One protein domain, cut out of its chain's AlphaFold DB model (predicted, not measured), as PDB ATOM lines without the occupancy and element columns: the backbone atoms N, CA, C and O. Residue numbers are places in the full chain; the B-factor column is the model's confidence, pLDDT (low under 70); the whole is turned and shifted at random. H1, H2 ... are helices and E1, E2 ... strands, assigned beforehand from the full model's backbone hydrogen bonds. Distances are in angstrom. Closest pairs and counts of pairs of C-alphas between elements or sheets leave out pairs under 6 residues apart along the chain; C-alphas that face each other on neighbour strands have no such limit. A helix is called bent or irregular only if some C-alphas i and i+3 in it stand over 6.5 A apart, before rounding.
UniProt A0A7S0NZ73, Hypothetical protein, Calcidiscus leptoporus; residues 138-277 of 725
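Overview. This is residues 138 to 277 of the 725 residues of the protein "Hypothetical protein" of Calcidiscus leptoporus (UniProt A0A7S0NZ73). A long twisted hairpin, E6 and E7, runs along the longest axis, and a curled sheet of E1, E2, E5 and E4 wraps partly round it; together with E3, beside E6, they resemble an elongated, only partly closed barrel. H1 packs on E6 and E3 near one end, with H2 touching it. You read 140 residues with seven named strands and two named helices, in the order E1 E2 E3 H1 E4 E5 H2 E6 E7, and the class is mostly strand. The sheets E1 - E2 - E5 - E4 and E3 - E6 - E7 are both antiparallel. The whole is compact, with a radius of gyration of the C-alphas of 16.4 A, yet elongated, spanning 55 by 31 by 23 A.

Arrangement. Start at edge strand E1, residues 139 to 143, and find its hairpin partner E2, residues 180 to 189: N 143 and O 185 are 3.0 A apart, within hydrogen-bond range. Pairing is staggered: residues 180 to 185 of E2 pair with E5, residues 224 to 231, where N 182 and O 227 are 3.0 A apart. E5 forms a hairpin with edge strand E4, residues 214 to 221; look at N 217 and O 228, 2.8 A apart. This sheet is strongly twisted and curled, its way across turning by 92 degrees. In the other sheet, also strongly twisted, E3, residues 202 to 205, is the antiparallel neighbour of E6, residues 240 to 254: N 204 and O 246 are 2.9 A apart, within hydrogen-bond range. E6 forms a hairpin with E7, residues 260 to 274, where N 249 and O 265 are 2.8 A apart. Between the sheets, the closest C-alphas of E1 and E7, Leu 140 and Leu 265, are 6.0 A apart; those of E3 and E4, Trp 203 and Val 216, are 6.2 A apart. E2 is apart from E6 and E7. H1, residues 208 to 213, is on the sheet E3 E6 E7 at a height over the sheet of 6.5 A, only just over none of its strands, with 2 C-alphas each falling on E3 and E6. H2, residues 233 to 237, only grazes that sheet with residues 235 to 237, and touches H1, the closest C-alphas being Met 213 and Ser 235, 5.3 A apart. In H1 every O i to N i+4 pair is within hydrogen-bond range; in H2, 0 of 1 is, with 1 of 2 O i to N i+3 pairs. H2 is only just irregular: C-alphas 234 and 237 are 6.8 A apart.

Along the chain. Find C-alpha 139 at (93.273, 62.227, 105.864), where E1 begins, 13.3 A long. E2 runs 28.7 A, E3 10.0 A, H1 8.9 A, E4 22.7 A, E5 23.1 A and H2 8.4 A. From C-alpha 240 at (86.632, 83.384, 134.851), E6 runs 45.2 A; E7 runs 43.9 A to C-alpha 274 at (84.455, 85.577, 131.773).

Size, cuts and confidence. The two C-alphas farthest apart are those of Asp 257 and Pro 277, 56.1 A. The printed part has no cut; the links E1 to E2, residues 144 to 179, and E2 to E3, residues 190 to 201, are long. In the first, residues 147 to 148 pair in parallel with residues 269 to 270 of E7. The mean pLDDT of the printed part is 86.4; look for values under 70 at residue 161, residues 190 to 196 and residues 254 to 258.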
ATOM      1  N   PRO A 138      94.338  58.453 102.977       74.81
ATOM      2  CA  PRO A 138      93.439  59.597 103.057       74.81
ATOM      3  C   PRO A 138      93.274  60.171 104.467       74.81
ATOM      4  O   PRO A 138      93.074  59.420 105.423       74.81
ATOM      5  N   LYS A 139      93.328  61.502 104.586       81.69
ATOM      6  CA  LYS A 139      93.273  62.227 105.864       81.69
ATOM      7  C   LYS A 139      92.467  63.517 105.729       81.69
ATOM      8  O   LYS A 139      92.690  64.297 104.800       81.69
ATOM      9  N   LEU A 140      91.597  63.764 106.704       86.12
ATOM     10  CA  LEU A 140      90.956  65.056 106.937       86.12
ATOM     11  C   LEU A 140      91.772  65.816 107.992       86.12
ATOM     12  O   LEU A 140      92.089  65.262 109.043       86.12
ATOM     13  N   SER A 141      92.131  67.066 107.713       89.88
ATOM     14  CA  SER A 141      92.691  67.990 108.709       89.88
ATOM     15  C   SER A 141      92.091  69.384 108.561       89.88
ATOM     16  O   SER A 141      91.353  69.653 107.610       89.88
ATOM     17  N   SER A 142      92.397  70.260 109.514       92.56
ATOM     18  CA  SER A 142      91.940  71.645 109.544       92.56
ATOM     19  C   SER A 142      93.097  72.629 109.744       92.56
ATOM     20  O   SER A 142      94.109  72.310 110.371       92.56
ATOM     21  N   LEU A 143      92.937  73.843 109.208       92.31
ATOM     22  CA  LEU A 143      93.719  75.023 109.585       92.31
ATOM     23  C   LEU A 143      92.743  76.071 110.164       92.31
ATOM     24  O   LEU A 143      91.882  76.539 109.411       92.31
ATOM     25  N   PRO A 144      92.837  76.428 111.461       93.88
ATOM     26  CA  PRO A 144      93.775  75.902 112.453       93.88
ATOM     27  C   PRO A 144      93.447  74.448 112.839       93.88
ATOM     28  O   PRO A 144      92.313  74.000 112.689       93.88
ATOM     29  N   ALA A 145      94.444  73.717 113.348       93.50
ATOM     30  CA  ALA A 145      94.277  72.327 113.795       93.50
ATOM     31  C   ALA A 145      93.651  72.207 115.204       93.50
ATOM     32  O   ALA A 145      93.249  71.125 115.618       93.50
ATOM     33  N   GLU A 146      93.593  73.319 115.936       94.94
ATOM     34  CA  GLU A 146      93.057  73.460 117.291       94.94
ATOM     35  C   GLU A 146      92.493  74.884 117.450       94.94
ATOM     36  O   GLU A 146      92.995  75.824 116.826       94.94
ATOM     37  N   ILE A 147      91.472  75.060 118.287       95.12
ATOM     38  CA  ILE A 147      90.914  76.366 118.659       95.12
ATOM     39  C   ILE A 147      91.341  76.669 120.097       95.12
ATOM     40  O   ILE A 147      90.584  76.452 121.040       95.12
ATOM     41  N   ASP A 148      92.572  77.146 120.287       93.50
ATOM     42  CA  ASP A 148      93.048  77.593 121.600       93.50
ATOM     43  C   ASP A 148      92.990  79.120 121.725       93.50
ATOM     44  O   ASP A 148      93.801  79.851 121.151       93.50
ATOM     45  N   LEU A 149      92.020  79.605 122.499       92.81
ATOM     46  CA  LEU A 149      91.780  81.030 122.732       92.81
ATOM     47  C   LEU A 149      92.348  81.515 124.073       92.81
ATOM     48  O   LEU A 149      92.007  82.598 124.542       92.81
ATOM     49  N   ARG A 150      93.231  80.730 124.701       91.38
ATOM     50  CA  ARG A 150      93.888  81.085 125.971       91.38
ATOM     51  C   ARG A 150      95.166  81.904 125.784       91.38
ATOM     52  O   ARG A 150      95.665  82.456 126.758       91.38
ATOM     53  N   GLY A 151      95.692  81.996 124.561       89.75
ATOM     54  CA  GLY A 151      96.954  82.672 124.213       89.75
ATOM     55  C   GLY A 151      96.949  84.205 124.316       89.75
ATOM     56  O   GLY A 151      97.738  84.857 123.641       89.75
ATOM     57  N   CYS A 152      96.055  84.790 125.117       92.12
ATOM     58  CA  CYS A 152      95.874  86.231 125.259       92.12
ATOM     59  C   CYS A 152      95.653  86.636 126.727       92.12
ATOM     60  O   CYS A 152      94.915  85.985 127.475       92.12
ATOM     61  N   THR A 153      96.218  87.773 127.128       90.81
ATOM     62  CA  THR A 153      95.962  88.409 128.432       90.81
ATOM     63  C   THR A 153      94.509  88.907 128.551       90.81
ATOM     64  O   THR A 153      93.720  88.830 127.602       90.81
ATOM     65  N   ALA A 154      94.109  89.410 129.725       86.94
ATOM     66  CA  ALA A 154      92.768  89.975 129.936       86.94
ATOM     67  C   ALA A 154      92.521  91.250 129.092       86.94
ATOM     68  O   ALA A 154      91.433  91.449 128.544       86.94
ATOM     69  N   ASP A 155      93.562  92.069 128.924       88.00
ATOM     70  CA  ASP A 155      93.616  93.265 128.075       88.00
ATOM     71  C   ASP A 155      93.854  92.951 126.581       88.00
ATOM     72  O   ASP A 155      93.969  93.859 125.763       88.00
ATOM     73  N   GLY A 156      93.864  91.669 126.193       89.06
ATOM     74  CA  GLY A 156      93.892  91.236 124.791       89.06
ATOM     75  C   GLY A 156      95.269  91.256 124.119       89.06
ATOM     76  O   GLY A 156      95.356  91.037 122.908       89.06
ATOM     77  N   ALA A 157      96.342  91.482 124.879       89.75
ATOM     78  CA  ALA A 157      97.701  91.351 124.378       89.75
ATOM     79  C   ALA A 157      98.043  89.864 124.128       89.75
ATOM     80  O   ALA A 157      97.645  88.997 124.915       89.75
ATOM     81  N   PRO A 158      98.778  89.543 123.049       88.50
ATOM     82  CA  PRO A 158      99.237  88.185 122.784       88.50
ATOM     83  C   PRO A 158     100.220  87.717 123.867       88.50
ATOM     84  O   PRO A 158     101.163  88.429 124.205       88.50
ATOM     85  N   LEU A 159     100.028  86.501 124.384       87.19
ATOM     86  CA  LEU A 159     101.015  85.830 125.229       87.19
ATOM     87  C   LEU A 159     102.145  85.255 124.359       87.19
ATOM     88  O   LEU A 159     101.889  84.607 123.337       87.19
ATOM     89  N   ASP A 160     103.396  85.465 124.779       74.94
ATOM     90  CA  ASP A 160     104.578  84.970 124.062       74.94
ATOM     91  C   ASP A 160     104.480  83.452 123.804       74.94
ATOM     92  O   ASP A 160     104.045  82.673 124.660       74.94
ATOM     93  N   GLY A 161     104.832  83.028 122.587       68.50
ATOM     94  CA  GLY A 161     104.847  81.622 122.172       68.50
ATOM     95  C   GLY A 161     103.482  80.936 122.024       68.50
ATOM     96  O   GLY A 161     103.448  79.771 121.632       68.50
ATOM     97  N   SER A 162     102.360  81.602 122.331       70.44
ATOM     98  CA  SER A 162     101.041  80.943 122.443       70.44
ATOM     99  C   SER A 162      99.874  81.659 121.751       70.44
ATOM    100  O   SER A 162      98.816  81.060 121.559       70.44
ATOM    101  N   ALA A 163     100.054  82.894 121.288       82.25
ATOM    102  CA  ALA A 163      99.008  83.705 120.661       82.25
ATOM    103  C   ALA A 163      98.694  83.361 119.183       82.25
ATOM    104  O   ALA A 163      98.444  84.250 118.368       82.25
ATOM    105  N   PHE A 164      98.698  82.076 118.807       91.62
ATOM    106  CA  PHE A 164      98.521  81.641 117.410       91.62
ATOM    107  C   PHE A 164      97.190  82.116 116.800       91.62
ATOM    108  O   PHE A 164      97.146  82.472 115.626       91.62
ATOM    109  N   LEU A 165      96.126  82.189 117.603       92.56
ATOM    110  CA  LEU A 165      94.816  82.706 117.195       92.56
ATOM    111  C   LEU A 165      94.567  84.157 117.628       92.56
ATOM    112  O   LEU A 165      93.417  84.573 117.708       92.56
ATOM    113  N   TRP A 166      95.594  84.964 117.908       91.62
ATOM    114  CA  TRP A 166      95.392  86.415 117.989       91.62
ATOM    115  C   TRP A 166      94.953  86.946 116.612       91.62
ATOM    116  O   TRP A 166      95.538  86.533 115.610       91.62
ATOM    117  N   PRO A 167      93.953  87.837 116.501       90.06
ATOM    118  CA  PRO A 167      93.239  88.540 117.574       90.06
ATOM    119  C   PRO A 167      91.975  87.843 118.118       90.06
ATOM    120  O   PRO A 167      91.374  88.354 119.058       90.06
ATOM    121  N   LEU A 168      91.581  86.661 117.626       90.88
ATOM    122  CA  LEU A 168      90.433  85.907 118.165       90.88
ATOM    123  C   LEU A 168      90.556  85.653 119.676       90.88
ATOM    124  O   LEU A 168      89.588  85.867 120.398       90.88
ATOM    125  N   CYS A 169      91.743  85.281 120.180       92.31
ATOM    126  CA  CYS A 169      91.934  85.084 121.627       92.31
ATOM    127  C   CYS A 169      91.772  86.367 122.464       92.31
ATOM    128  O   CYS A 169      91.578  86.300 123.679       92.31
ATOM    129  N   ALA A 170      91.847  87.545 121.834       92.50
ATOM    130  CA  ALA A 170      91.689  88.813 122.525       92.50
ATOM    131  C   ALA A 170      90.213  89.127 122.809       92.50
ATOM    132  O   ALA A 170      89.954  89.944 123.692       92.50
ATOM    133  N   GLN A 171      89.263  88.486 122.119       90.12
ATOM    134  CA  GLN A 171      87.824  88.620 122.354       90.12
ATOM    135  C   GLN A 171      87.388  87.686 123.502       90.12
ATOM    136  O   GLN A 171      87.418  86.465 123.342       90.12
ATOM    137  N   PRO A 172      87.007  88.212 124.683       87.12
ATOM    138  CA  PRO A 172      86.493  87.383 125.765       87.12
ATOM    139  C   PRO A 172      85.047  86.970 125.475       87.12
ATOM    140  O   PRO A 172      84.238  87.804 125.074       87.12
ATOM    141  N   LEU A 173      84.704  85.709 125.740       91.25
ATOM    142  CA  LEU A 173      83.327  85.228 125.641       91.25
ATOM    143  C   LEU A 173      82.630  85.328 127.005       91.25
ATOM    144  O   LEU A 173      83.250  85.085 128.038       91.25
ATOM    145  N   PHE A 174      81.350  85.686 127.033       91.81
ATOM    146  CA  PHE A 174      80.563  85.804 128.266       91.81
ATOM    147  C   PHE A 174      79.068  85.798 127.940       91.81
ATOM    148  O   PHE A 174      78.665  86.050 126.806       91.81
ATOM    149  N   TYR A 175      78.217  85.501 128.922       90.19
ATOM    150  CA  TYR A 175      76.773  85.503 128.691       90.19
ATOM    151  C   TYR A 175      76.273  86.870 128.193       90.19
ATOM    152  O   TYR A 175      76.634  87.899 128.762       90.19
ATOM    153  N   SER A 176      75.400  86.865 127.179       87.75
ATOM    154  CA  SER A 176      74.926  88.028 126.397       87.75
ATOM    155  C   SER A 176      75.932  88.664 125.425       87.75
ATOM    156  O   SER A 176      75.594  89.682 124.815       87.75
ATOM    157  N   SER A 177      77.130  88.098 125.237       87.62
ATOM    158  CA  SER A 177      78.013  88.528 124.147       87.62
ATOM    159  C   SER A 177      77.431  88.166 122.775       87.62
ATOM    160  O   SER A 177      76.658  87.210 122.632       87.62
ATOM    161  N   ALA A 178      77.853  88.897 121.747       83.56
ATOM    162  CA  ALA A 178      77.782  88.423 120.376       83.56
ATOM    163  C   ALA A 178      78.547  87.083 120.239       83.56
ATOM    164  O   ALA A 178      79.493  86.824 120.997       83.56
ATOM    165  N   PRO A 179      78.151  86.211 119.297       84.56
ATOM    166  CA  PRO A 179      78.871  84.973 119.016       84.56
ATOM    167  C   PRO A 179      80.293  85.232 118.524       84.56
ATOM    168  O   PRO A 179      80.506  86.030 117.612       84.56
ATOM    169  N   LEU A 180      81.265  84.517 119.089       87.81
ATOM    170  CA  LEU A 180      82.621  84.513 118.555       87.81
ATOM    171  C   LEU A 180      82.639  83.664 117.284       87.81
ATOM    172  O   LEU A 180      82.412  82.454 117.348       87.81
ATOM    173  N   LEU A 181      82.925  84.295 116.149       86.56
ATOM    174  CA  LEU A 181      82.997  83.637 114.849       86.56
ATOM    175  C   LEU A 181      84.455  83.337 114.468       86.56
ATOM    176  O   LEU A 181      85.353  84.136 114.731       86.56
ATOM    177  N   LEU A 182      84.690  82.190 113.829       89.00
ATOM    178  CA  LEU A 182      85.965  81.826 113.201       89.00
ATOM    179  C   LEU A 182      85.752  80.753 112.124       89.00
ATOM    180  O   LEU A 182      84.819  79.959 112.216       89.00
ATOM    181  N   ASN A 183      86.645  80.677 111.134       89.38
ATOM    182  CA  ASN A 183      86.557  79.680 110.062       89.38
ATOM    183  C   ASN A 183      87.664  78.619 110.184       89.38
ATOM    184  O   ASN A 183      88.845  78.948 110.314       89.38
ATOM    185  N   LEU A 184      87.296  77.342 110.052       91.62
ATOM    186  CA  LEU A 184      88.227  76.229 109.857       91.62
ATOM    187  C   LEU A 184      88.362  75.930 108.358       91.62
ATOM    188  O   LEU A 184      87.370  75.649 107.688       91.62
ATOM    189  N   THR A 185      89.581  75.938 107.821       90.50
ATOM    190  CA  THR A 185      89.850  75.475 106.445       90.50
ATOM    191  C   THR A 185      89.974  73.961 106.448       90.50
ATOM    192  O   THR A 185      90.897  73.449 107.076       90.50
ATOM    193  N   LEU A 186      89.094  73.240 105.751       89.25
ATOM    194  CA  LEU A 186      89.111  71.777 105.707       89.25
ATOM    195  C   LEU A 186      90.002  71.272 104.564       89.25
ATOM    196  O   LEU A 186      89.838  71.647 103.403       89.25
ATOM    197  N   LEU A 187      90.952  70.398 104.895       86.50
ATOM    198  CA  LEU A 187      91.932  69.837 103.969       86.50
ATOM    199  C   LEU A 187      91.668  68.339 103.773       86.50
ATOM    200  O   LEU A 187      91.901  67.529 104.671       86.50
ATOM    201  N   TYR A 188      91.196  67.984 102.577       80.50
ATOM    202  CA  TYR A 188      90.881  66.615 102.162       80.50
ATOM    203  C   TYR A 188      92.047  66.021 101.366       80.50
ATOM    204  O   TYR A 188      92.216  66.307 100.182       80.50
ATOM    205  N   SER A 189      92.882  65.209 102.010       76.19
ATOM    206  CA  SER A 189      94.060  64.601 101.384       76.19
ATOM    207  C   SER A 189      93.759  63.223 100.791       76.19
ATOM    208  O   SER A 189      93.035  62.430 101.394       76.19
ATOM    209  N   GLY A 190      94.324  62.939  99.610       65.44
ATOM    210  CA  GLY A 190      94.177  61.662  98.895       65.44
ATOM    211  C   GLY A 190      92.772  61.385  98.340       65.44
ATOM    212  O   GLY A 190      92.446  60.233  98.066       65.44
ATOM    213  N   LEU A 191      91.925  62.414  98.232       64.69
ATOM    214  CA  LEU A 191      90.486  62.298  97.990       64.69
ATOM    215  C   LEU A 191      89.951  63.466  97.156       64.69
ATOM    216  O   LEU A 191      90.512  64.562  97.172       64.69
ATOM    217  N   ALA A 192      88.809  63.254  96.499       63.62
ATOM    218  CA  ALA A 192      87.973  64.365  96.057       63.62
ATOM    219  C   ALA A 192      87.323  65.034  97.289       63.62
ATOM    220  O   ALA A 192      86.881  64.312  98.196       63.62
ATOM    221  N   PRO A 193      87.243  66.379  97.354       64.62
ATOM    222  CA  PRO A 193      86.465  67.040  98.393       64.62
ATOM    223  C   PRO A 193      85.001  66.581  98.283       64.62
ATOM    224  O   PRO A 193      84.468  66.508  97.170       64.62
ATOM    225  N   PRO A 194      84.359  66.208  99.399       66.31
ATOM    226  CA  PRO A 194      82.990  65.720  99.379       66.31
ATOM    227  C   PRO A 194      82.026  66.860  99.039       66.31
ATOM    228  O   PRO A 194      82.267  68.012  99.387       66.31
ATOM    229  N   SER A 195      80.900  66.538  98.400       61.16
ATOM    230  CA  SER A 195      79.854  67.527  98.111       61.16
ATOM    231  C   SER A 195      79.070  67.966  99.353       61.16
ATOM    232  O   SER A 195      78.409  68.994  99.302       61.16
ATOM    233  N   ASN A 196      79.121  67.189 100.441       65.50
ATOM    234  CA  ASN A 196      78.553  67.485 101.758       65.50
ATOM    235  C   ASN A 196      79.269  66.660 102.842       65.50
ATOM    236  O   ASN A 196      79.801  65.584 102.562       65.50
ATOM    237  N   LEU A 197      79.230  67.122 104.096       78.12
ATOM    238  CA  LEU A 197      79.638  66.318 105.255       78.12
ATOM    239  C   LEU A 197      78.679  65.132 105.473       78.12
ATOM    240  O   LEU A 197      77.504  65.202 105.115       78.12
ATOM    241  N   THR A 198      79.158  64.043 106.087       80.12
ATOM    242  CA  THR A 198      78.335  62.836 106.330       80.12
ATOM    243  C   THR A 198      77.262  63.077 107.383       80.12
ATOM    244  O   THR A 198      76.158  62.542 107.293       80.12
ATOM    245  N   ARG A 199      77.600  63.890 108.384       84.94
ATOM    246  CA  ARG A 199      76.704  64.375 109.432       84.94
ATOM    247  C   ARG A 199      77.025  65.843 109.730       84.94
ATOM    248  O   ARG A 199      78.144  66.274 109.441       84.94
ATOM    249  N   PRO A 200      76.097  66.602 110.336       86.88
ATOM    250  CA  PRO A 200      76.425  67.901 110.910       86.88
ATOM    251  C   PRO A 200      77.603  67.778 111.895       86.88
ATOM    252  O   PRO A 200      77.643  66.801 112.653       86.88
ATOM    253  N   PRO A 201      78.553  68.731 111.914       92.00
ATOM    254  CA  PRO A 201      79.571  68.789 112.955       92.00
ATOM    255  C   PRO A 201      78.935  68.894 114.340       92.00
ATOM    256  O   PRO A 201      77.837  69.433 114.495       92.00
ATOM    257  N   MET A 202      79.630  68.377 115.347       94.19
ATOM    258  CA  MET A 202      79.138  68.344 116.722       94.19
ATOM    259  C   MET A 202      80.183  68.871 117.699       94.19
ATOM    260  O   MET A 202      81.372  68.591 117.560       94.19
ATOM    261  N   TRP A 203      79.714  69.607 118.701       95.19
ATOM    262  CA  TRP A 203      80.490  69.999 119.871       95.19
ATOM    263  C   TRP A 203      80.344  68.948 120.969       95.19
ATOM    264  O   TRP A 203      79.236  68.488 121.247       95.19
ATOM    265  N   VAL A 204      81.462  68.581 121.588       97.12
ATOM    266  CA  VAL A 204      81.514  67.691 122.749       97.12
ATOM    267  C   VAL A 204      82.373  68.361 123.813       97.12
ATOM    268  O   VAL A 204      83.581  68.495 123.636       97.12
ATOM    269  N   GLY A 205      81.758  68.792 124.915       96.38
ATOM    270  CA  GLY A 205      82.494  69.305 126.071       96.38
ATOM    271  C   GLY A 205      83.365  68.220 126.713       96.38
ATOM    272  O   GLY A 205      83.021  67.040 126.688       96.38
ATOM    273  N   ALA A 206      84.485  68.620 127.316       96.81
ATOM    274  CA  ALA A 206      85.381  67.719 128.048       96.81
ATOM    275  C   ALA A 206      84.730  67.138 129.322       96.81
ATOM    276  O   ALA A 206      85.173  66.113 129.841       96.81
ATOM    277  N   SER A 207      83.663  67.779 129.799       96.25
ATOM    278  CA  SER A 207      82.767  67.329 130.860       96.25
ATOM    279  C   SER A 207      81.314  67.701 130.530       96.25
ATOM    280  O   SER A 207      81.056  68.508 129.632       96.25
ATOM    281  N   GLU A 208      80.347  67.155 131.277       93.31
ATOM    282  CA  GLU A 208      78.941  67.584 131.174       93.31
ATOM    283  C   GLU A 208      78.747  69.064 131.539       93.31
ATOM    284  O   GLU A 208      77.829  69.700 131.023       93.31
ATOM    285  N   GLU A 209      79.607  69.620 132.400       91.88
ATOM    286  CA  GLU A 209      79.597  71.042 132.741       91.88
ATOM    287  C   GLU A 209      80.091  71.879 131.555       91.88
ATOM    288  O   GLU A 209      79.367  72.763 131.097       91.88
ATOM    289  N   ASP A 210      81.250  71.545 130.973       93.56
ATOM    290  CA  ASP A 210      81.778  72.213 129.771       93.56
ATOM    291  C   ASP A 210      80.765  72.211 128.613       93.56
ATOM    292  O   ASP A 210      80.572  73.223 127.935       93.56
ATOM    293  N   ALA A 211      80.083  71.077 128.409       93.19
ATOM    294  CA  ALA A 211      79.064  70.917 127.376       93.19
ATOM    295  C   ALA A 211      77.839  71.826 127.593       93.19
ATOM    296  O   ALA A 211      77.183  72.201 126.626       93.19
ATOM    297  N   GLN A 212      77.540  72.202 128.842       92.69
ATOM    298  CA  GLN A 212      76.454  73.126 129.183       92.69
ATOM    299  C   GLN A 212      76.875  74.600 129.129       92.69
ATOM    300  O   GLN A 212      76.007  75.459 128.981       92.69
ATOM    301  N   MET A 213      78.169  74.921 129.246       92.12
ATOM    302  CA  MET A 213      78.660  76.309 129.269       92.12
ATOM    303  C   MET A 213      78.665  76.992 127.896       92.12
ATOM    304  O   MET A 213      78.544  78.219 127.835       92.12
ATOM    305  N   LEU A 214      78.797  76.223 126.808       92.88
ATOM    306  CA  LEU A 214      78.887  76.737 125.439       92.88
ATOM    307  C   LEU A 214      77.830  76.134 124.514       92.88
ATOM    308  O   LEU A 214      77.654  74.920 124.458       92.88
ATOM    309  N   GLU A 215      77.210  76.992 123.710       91.75
ATOM    310  CA  GLU A 215      76.521  76.597 122.488       91.75
ATOM    311  C   GLU A 215      77.472  76.838 121.308       91.75
ATOM    312  O   GLU A 215      77.957  77.955 121.115       91.75
ATOM    313  N   VAL A 216      77.751  75.800 120.519       92.12
ATOM    314  CA  VAL A 216      78.587  75.905 119.314       92.12
ATOM    315  C   VAL A 216      77.743  75.584 118.091       92.12
ATOM    316  O   VAL A 216      77.064  74.557 118.035       92.12
ATOM    317  N   ARG A 217      77.792  76.479 117.108       89.56
ATOM    318  CA  ARG A 217      77.041  76.415 115.857       89.56
ATOM    319  C   ARG A 217      77.993  76.314 114.676       89.56
ATOM    320  O   ARG A 217      79.143  76.746 114.750       89.56
ATOM    321  N   PHE A 218      77.487  75.747 113.588       86.75
ATOM    322  CA  PHE A 218      78.282  75.333 112.438       86.75
ATOM    323  C   PHE A 218      77.607  75.729 111.129       86.75
ATOM    324  O   PHE A 218      76.404  75.513 110.969       86.75
ATOM    325  N   GLU A 219      78.395  76.238 110.187       83.44
ATOM    326  CA  GLU A 219      77.937  76.579 108.840       83.44
ATOM    327  C   GLU A 219      78.992  76.172 107.800       83.44
ATOM    328  O   GLU A 219      80.184  76.413 107.974       83.44
ATOM    329  N   THR A 220      78.588  75.441 106.760       78.19
ATOM    330  CA  THR A 220      79.503  74.811 105.789       78.19
ATOM    331  C   THR A 220      79.486  75.557 104.461       78.19
ATOM    332  O   THR A 220      78.454  75.546 103.788       78.19
ATOM    333  N   HIS A 221      80.629  76.110 104.047       72.50
ATOM    334  CA  HIS A 221      80.786  76.838 102.782       72.50
ATOM    335  C   HIS A 221      82.003  76.278 102.028       72.50
ATOM    336  O   HIS A 221      83.144  76.443 102.468       72.50
ATOM    337  N   ASP A 222      81.771  75.587 100.908       71.25
ATOM    338  CA  ASP A 222      82.784  74.919 100.073       71.25
ATOM    339  C   ASP A 222      83.837  74.109 100.868       71.25
ATOM    340  O   ASP A 222      83.580  73.000 101.334       71.25
ATOM    341  N   ALA A 223      85.051  74.655 101.008       73.38
ATOM    342  CA  ALA A 223      86.189  74.042 101.697       73.38
ATOM    343  C   ALA A 223      86.417  74.611 103.113       73.38
ATOM    344  O   ALA A 223      87.491  74.438 103.694       73.38
ATOM    345  N   THR A 224      85.430  75.315 103.666       82.19
ATOM    346  CA  THR A 224      85.487  75.950 104.984       82.19
ATOM    347  C   THR A 224      84.302  75.556 105.858       82.19
ATOM    348  O   THR A 224      83.195  75.306 105.377       82.19
ATOM    349  N   LEU A 225      84.550  75.507 107.163       86.88
ATOM    350  CA  LEU A 225      83.531  75.371 108.190       86.88
ATOM    351  C   LEU A 225      83.567  76.621 109.075       86.88
ATOM    352  O   LEU A 225      84.521  76.811 109.829       86.88
ATOM    353  N   GLY A 226      82.539  77.458 108.973       87.88
ATOM    354  CA  GLY A 226      82.268  78.525 109.926       87.88
ATOM    355  C   GLY A 226      81.851  77.929 111.269       87.88
ATOM    356  O   GLY A 226      81.020  77.019 111.333       87.88
ATOM    357  N   VAL A 227      82.455  78.430 112.341       89.38
ATOM    358  CA  VAL A 227      82.203  78.037 113.727       89.38
ATOM    359  C   VAL A 227      81.798  79.288 114.497       89.38
ATOM    360  O   VAL A 227      82.535  80.271 114.520       89.38
ATOM    361  N   GLY A 228      80.627  79.245 115.128       90.00
ATOM    362  CA  GLY A 228      80.120  80.299 116.005       90.00
ATOM    363  C   GLY A 228      79.993  79.778 117.427       90.00
ATOM    364  O   GLY A 228      79.269  78.812 117.653       90.00
ATOM    365  N   ILE A 229      80.692  80.394 118.377       91.06
ATOM    366  CA  ILE A 229      80.724  79.974 119.784       91.06
ATOM    367  C   ILE A 229      79.995  81.014 120.635       91.06
ATOM    368  O   ILE A 229      80.302  82.204 120.555       91.06
ATOM    369  N   VAL A 230      79.054  80.575 121.475       91.06
ATOM    370  CA  VAL A 230      78.281  81.450 122.369       91.06
ATOM    371  C   VAL A 230      78.250  80.901 123.789       91.06
ATOM    372  O   VAL A 230      78.097  79.699 123.998       91.06
ATOM    373  N   ALA A 231      78.373  81.780 124.782       91.88
ATOM    374  CA  ALA A 231      78.262  81.402 126.186       91.88
ATOM    375  C   ALA A 231      76.788  81.335 126.624       91.88
ATOM    376  O   ALA A 231      76.013  82.274 126.421       91.88
ATOM    377  N   THR A 232      76.400  80.224 127.247       91.12
ATOM    378  CA  THR A 232      75.016  79.962 127.676       91.12
ATOM    379  C   THR A 232      74.702  80.639 129.024       91.12
ATOM    380  O   THR A 232      75.623  81.087 129.718       91.12
ATOM    381  N   PRO A 233      73.432  80.665 129.484       90.19
ATOM    382  CA  PRO A 233      73.092  81.119 130.837       90.19
ATOM    383  C   PRO A 233      73.823  80.378 131.973       90.19
ATOM    384  O   PRO A 233      73.945  80.927 133.066       90.19
ATOM    385  N   ALA A 234      74.336  79.159 131.745       88.12
ATOM    386  CA  ALA A 234      75.094  78.420 132.760       88.12
ATOM    387  C   ALA A 234      76.394  79.150 133.157       88.12
ATOM    388  O   ALA A 234      76.781  79.124 134.331       88.12
ATOM    389  N   SER A 235      77.000  79.865 132.200       86.88
ATOM    390  CA  SER A 235      78.260  80.600 132.366       86.88
ATOM    391  C   SER A 235      78.170  81.845 133.256       86.88
ATOM    392  O   SER A 235      79.189  82.300 133.769       86.88
ATOM    393  N   VAL A 236      76.965  82.382 133.502       84.12
ATOM    394  CA  VAL A 236      76.737  83.637 134.256       84.12
ATOM    395  C   VAL A 236      77.353  83.617 135.660       84.12
ATOM    396  O   VAL A 236      77.694  84.661 136.213       84.12
ATOM    397  N   ARG A 237      77.483  82.425 136.252       78.00
ATOM    398  CA  ARG A 237      77.984  82.223 137.620       78.00
ATOM    399  C   ARG A 237      79.512  82.236 137.728       78.00
ATOM    400  O   ARG A 237      80.023  82.232 138.843       78.00
ATOM    401  N   LEU A 238      80.228  82.227 136.606       76.38
ATOM    402  CA  LEU A 238      81.686  82.167 136.568       76.38
ATOM    403  C   LEU A 238      82.287  83.567 136.776       76.38
ATOM    404  O   LEU A 238      81.754  84.566 136.293       76.38
ATOM    405  N   GLU A 239      83.410  83.644 137.491       82.69
ATOM    406  CA  GLU A 239      84.252  84.851 137.476       82.69
ATOM    407  C   GLU A 239      85.120  84.841 136.210       82.69
ATOM    408  O   GLU A 239      85.038  85.744 135.377       82.69
ATOM    409  N   GLU A 240      85.873  83.754 136.042       87.25
ATOM    410  CA  GLU A 240      86.632  83.384 134.851       87.25
ATOM    411  C   GLU A 240      86.765  81.853 134.822       87.25
ATOM    412  O   GLU A 240      86.966  81.223 135.861       87.25
ATOM    413  N   ALA A 241      86.643  81.244 133.643       90.50
ATOM    414  CA  ALA A 241      86.851  79.816 133.435       90.50
ATOM    415  C   ALA A 241      87.402  79.527 132.034       90.50
ATOM    416  O   ALA A 241      87.248  80.313 131.098       90.50
ATOM    417  N   VAL A 242      88.009  78.352 131.880       93.38
ATOM    418  CA  VAL A 242      88.411  77.805 130.580       93.38
ATOM    419  C   VAL A 242      87.508  76.621 130.276       93.38
ATOM    420  O   VAL A 242      87.696  75.558 130.861       93.38
ATOM    421  N   VAL A 243      86.570  76.803 129.348       95.31
ATOM    422  CA  VAL A 243      85.722  75.714 128.858       95.31
ATOM    423  C   VAL A 243      86.495  74.915 127.816       95.31
ATOM    424  O   VAL A 243      87.145  75.497 126.940       95.31
ATOM    425  N   ARG A 244      86.450  73.586 127.913       97.25
ATOM    426  CA  ARG A 244      87.209  72.665 127.056       97.25
ATOM    427  C   ARG A 244      86.310  71.664 126.354       97.25
ATOM    428  O   ARG A 244      85.264  71.285 126.866       97.25
ATOM    429  N   GLY A 245      86.761  71.180 125.206       97.44
ATOM    430  CA  GLY A 245      86.091  70.117 124.471       97.44
ATOM    431  C   GLY A 245      86.660  69.952 123.072       97.44
ATOM    432  O   GLY A 245      87.764  70.413 122.774       97.44
ATOM    433  N   GLU A 246      85.890  69.307 122.210       97.81
ATOM    434  CA  GLU A 246      86.279  68.963 120.850       97.81
ATOM    435  C   GLU A 246      85.135  69.233 119.865       97.81
ATOM    436  O   GLU A 246      83.961  68.991 120.157       97.81
ATOM    437  N   ILE A 247      85.482  69.722 118.672       97.38
ATOM    438  CA  ILE A 247      84.568  69.780 117.528       97.38
ATOM    439  C   ILE A 247      84.850  68.561 116.653       97.38
ATOM    440  O   ILE A 247      85.952  68.429 116.120       97.38
ATOM    441  N   ILE A 248      83.860  67.685 116.488       96.12
ATOM    442  CA  ILE A 248      83.992  66.453 115.705       96.12
ATOM    443  C   ILE A 248      83.315  66.632 114.345       96.12
ATOM    444  O   ILE A 248      82.108  66.873 114.256       96.12
ATOM    445  N   ILE A 249      84.099  66.465 113.282       93.12
ATOM    446  CA  ILE A 249      83.703  66.607 111.879       93.12
ATOM    447  C   ILE A 249      83.873  65.249 111.200       93.12
ATOM    448  O   ILE A 249      84.966  64.686 111.209       93.12
ATOM    449  N   GLU A 250      82.814  64.731 110.577       89.62
ATOM    450  CA  GLU A 250      82.873  63.490 109.798       89.62
ATOM    451  C   GLU A 250      82.519  63.727 108.331       89.62
ATOM    452  O   GLU A 250      81.507  64.350 107.995       89.62
ATOM    453  N   ALA A 251      83.361  63.188 107.455       83.38
ATOM    454  CA  ALA A 251      83.237  63.299 106.013       83.38
ATOM    455  C   ALA A 251      83.398  61.928 105.353       83.38
ATOM    456  O   ALA A 251      84.279  61.145 105.709       83.38
ATOM    457  N   ALA A 252      82.577  61.666 104.342       77.38
ATOM    458  CA  ALA A 252      82.648  60.477 103.514       77.38
ATOM    459  C   ALA A 252      83.157  60.904 102.144       77.38
ATOM    460  O   ALA A 252      82.615  61.828 101.544       77.38
ATOM    461  N   SER A 253      84.184  60.234 101.641       70.25
ATOM    462  CA  SER A 253      84.705  60.487 100.300       70.25
ATOM    463  C   SER A 253      85.035  59.182  99.590       70.25
ATOM    464  O   SER A 253      85.254  58.148 100.217       70.25
ATOM    465  N   THR A 254      85.057  59.218  98.265       67.06
ATOM    466  CA  THR A 254      85.473  58.097  97.426       67.06
ATOM    467  C   THR A 254      86.991  58.072  97.288       67.06
ATOM    468  O   THR A 254      87.594  59.061  96.861       67.06
ATOM    469  N   ARG A 255      87.609  56.927  97.595       66.75
ATOM    470  CA  ARG A 255      89.008  56.643  97.247       66.75
ATOM    471  C   ARG A 255      89.169  56.487  95.730       66.75
ATOM    472  O   ARG A 255      88.193  56.350  94.994       66.75
ATOM    473  N   SER A 256      90.419  56.446  95.271       61.50
ATOM    474  CA  SER A 256      90.789  56.199  93.867       61.50
ATOM    475  C   SER A 256      90.294  54.855  93.308       61.50
ATOM    476  O   SER A 256      90.122  54.736  92.098       61.50
ATOM    477  N   ASP A 257      90.021  53.866  94.166       67.12
ATOM    478  CA  ASP A 257      89.429  52.566  93.811       67.12
ATOM    479  C   ASP A 257      87.882  52.565  93.784       67.12
ATOM    480  O   ASP A 257      87.266  51.535  93.516       67.12
ATOM    481  N   GLY A 258      87.244  53.708  94.063       66.12
ATOM    482  CA  GLY A 258      85.789  53.854  94.157       66.12
ATOM    483  C   GLY A 258      85.180  53.439  95.503       66.12
ATOM    484  O   GLY A 258      83.976  53.610  95.697       66.12
ATOM    485  N   SER A 259      85.969  52.929  96.455       70.88
ATOM    486  CA  SER A 259      85.485  52.587  97.797       70.88
ATOM    487  C   SER A 259      85.193  53.833  98.640       70.88
ATOM    488  O   SER A 259      85.870  54.859  98.532       70.88
ATOM    489  N   ALA A 260      84.210  53.739  99.537       71.12
ATOM    490  CA  ALA A 260      83.950  54.792 100.513       71.12
ATOM    491  C   ALA A 260      85.018  54.797 101.626       71.12
ATOM    492  O   ALA A 260      85.315  53.774 102.255       71.12
ATOM    493  N   ALA A 261      85.580  55.970 101.893       74.69
ATOM    494  CA  ALA A 261      86.377  56.297 103.064       74.69
ATOM    495  C   ALA A 261      85.546  57.199 103.980       74.69
ATOM    496  O   ALA A 261      85.223  58.321 103.596       74.69
ATOM    497  N   LEU A 262      85.226  56.723 105.184       82.62
ATOM    498  CA  LEU A 262      84.768  57.596 106.260       82.62
ATOM    499  C   LEU A 262      86.001  58.152 106.978       82.62
ATOM    500  O   LEU A 262      86.884  57.391 107.376       82.62
ATOM    501  N   LEU A 263      86.056  59.469 107.120       85.69
ATOM    502  CA  LEU A 263      87.083  60.194 107.854       85.69
ATOM    503  C   LEU A 263      86.431  60.947 109.006       85.69
ATOM    504  O   LEU A 263      85.370  61.542 108.837       85.69
ATOM    505  N   SER A 264      87.101  60.943 110.154       89.75
ATOM    506  CA  SER A 264      86.732  61.733 111.324       89.75
ATOM    507  C   SER A 264      87.905  62.630 111.699       89.75
ATOM    508  O   SER A 264      89.055  62.187 111.711       89.75
ATOM    509  N   LEU A 265      87.606  63.894 111.965       92.88
ATOM    510  CA  LEU A 265      88.524  64.900 112.472       92.88
ATOM    511  C   LEU A 265      87.962  65.402 113.801       92.88
ATOM    512  O   LEU A 265      86.824  65.862 113.850       92.88
ATOM    513  N   SER A 266      88.778  65.342 114.849       96.69
ATOM    514  CA  SER A 266      88.533  66.075 116.087       96.69
ATOM    515  C   SER A 266      89.408  67.328 116.110       96.69
ATOM    516  O   SER A 266      90.600  67.254 115.802       96.69
ATOM    517  N   VAL A 267      88.809  68.471 116.442       97.62
ATOM    518  CA  VAL A 267      89.487  69.762 116.609       97.62
ATOM    519  C   VAL A 267      89.402  70.161 118.088       97.62
ATOM    520  O   VAL A 267      88.339  70.614 118.535       97.62
ATOM    521  N   PRO A 268      90.494  70.003 118.862       97.88
ATOM    522  CA  PRO A 268      90.544  70.414 120.260       97.88
ATOM    523  C   PRO A 268      90.239  71.901 120.402       97.88
ATOM    524  O   PRO A 268      90.750  72.720 119.641       97.88
ATOM    525  N   THR A 269      89.400  72.251 121.371       96.94
ATOM    526  CA  THR A 269      88.886  73.610 121.559       96.94
ATOM    527  C   THR A 269      88.957  74.001 123.035       96.94
ATOM    528  O   THR A 269      88.528  73.255 123.918       96.94
ATOM    529  N   ALA A 270      89.515  75.179 123.312       95.50
ATOM    530  CA  ALA A 270      89.640  75.756 124.644       95.50
ATOM    531  C   ALA A 270      89.311  77.255 124.599       95.50
ATOM    532  O   ALA A 270      90.029  78.044 123.983       95.50
ATOM    533  N   VAL A 271      88.231  77.648 125.275       93.88
ATOM    534  CA  VAL A 271      87.668  79.005 125.229       93.88
ATOM    535  C   VAL A 271      87.703  79.623 126.622       93.88
ATOM    536  O   VAL A 271      87.260  78.997 127.585       93.88
ATOM    537  N   ARG A 272      88.206  80.858 126.745       91.69
ATOM    538  CA  ARG A 272      88.094  81.626 127.991       91.69
ATOM    539  C   ARG A 272      86.713  82.273 128.070       91.69
ATOM    540  O   ARG A 272      86.370  83.100 127.224       91.69
ATOM    541  N   VAL A 273      85.966  81.925 129.113       92.88
ATOM    542  CA  VAL A 273      84.667  82.515 129.444       92.88
ATOM    543  C   VAL A 273      84.816  83.362 130.706       92.88
ATOM    544  O   VAL A 273      85.406  82.911 131.685       92.88
ATOM    545  N   VAL A 274      84.316  84.596 130.681       92.00
ATOM    546  CA  VAL A 274      84.455  85.577 131.773       92.00
ATOM    547  C   VAL A 274      83.092  86.047 132.284       92.00
ATOM    548  O   VAL A 274      82.065  85.862 131.629       92.00
ATOM    549  N   ARG A 275      83.071  86.712 133.443       91.56
ATOM    550  CA  ARG A 275      81.903  87.478 133.898       91.56
ATOM    551  C   ARG A 275      81.527  88.565 132.870       91.56
ATOM    552  O   ARG A 275      82.423  89.283 132.422       91.56
ATOM    553  N   PRO A 276      80.230  88.765 132.553       91.94
ATOM    554  CA  PRO A 276      79.781  89.853 131.688       91.94
ATOM    555  C   PRO A 276      80.334  91.231 132.114       91.94
ATOM    556  O   PRO A 276      80.121  91.639 133.263       91.94
ATOM    557  N   PRO A 277      81.041  91.961 131.228       92.75
ATOM    558  CA  PRO A 277      81.547  93.298 131.523       92.75
ATOM    559  C   PRO A 277      80.406  94.301 131.747       92.75
ATOM    560  O   PRO A 277      79.329  94.152 131.165       92.75
TER     561      PRO A 277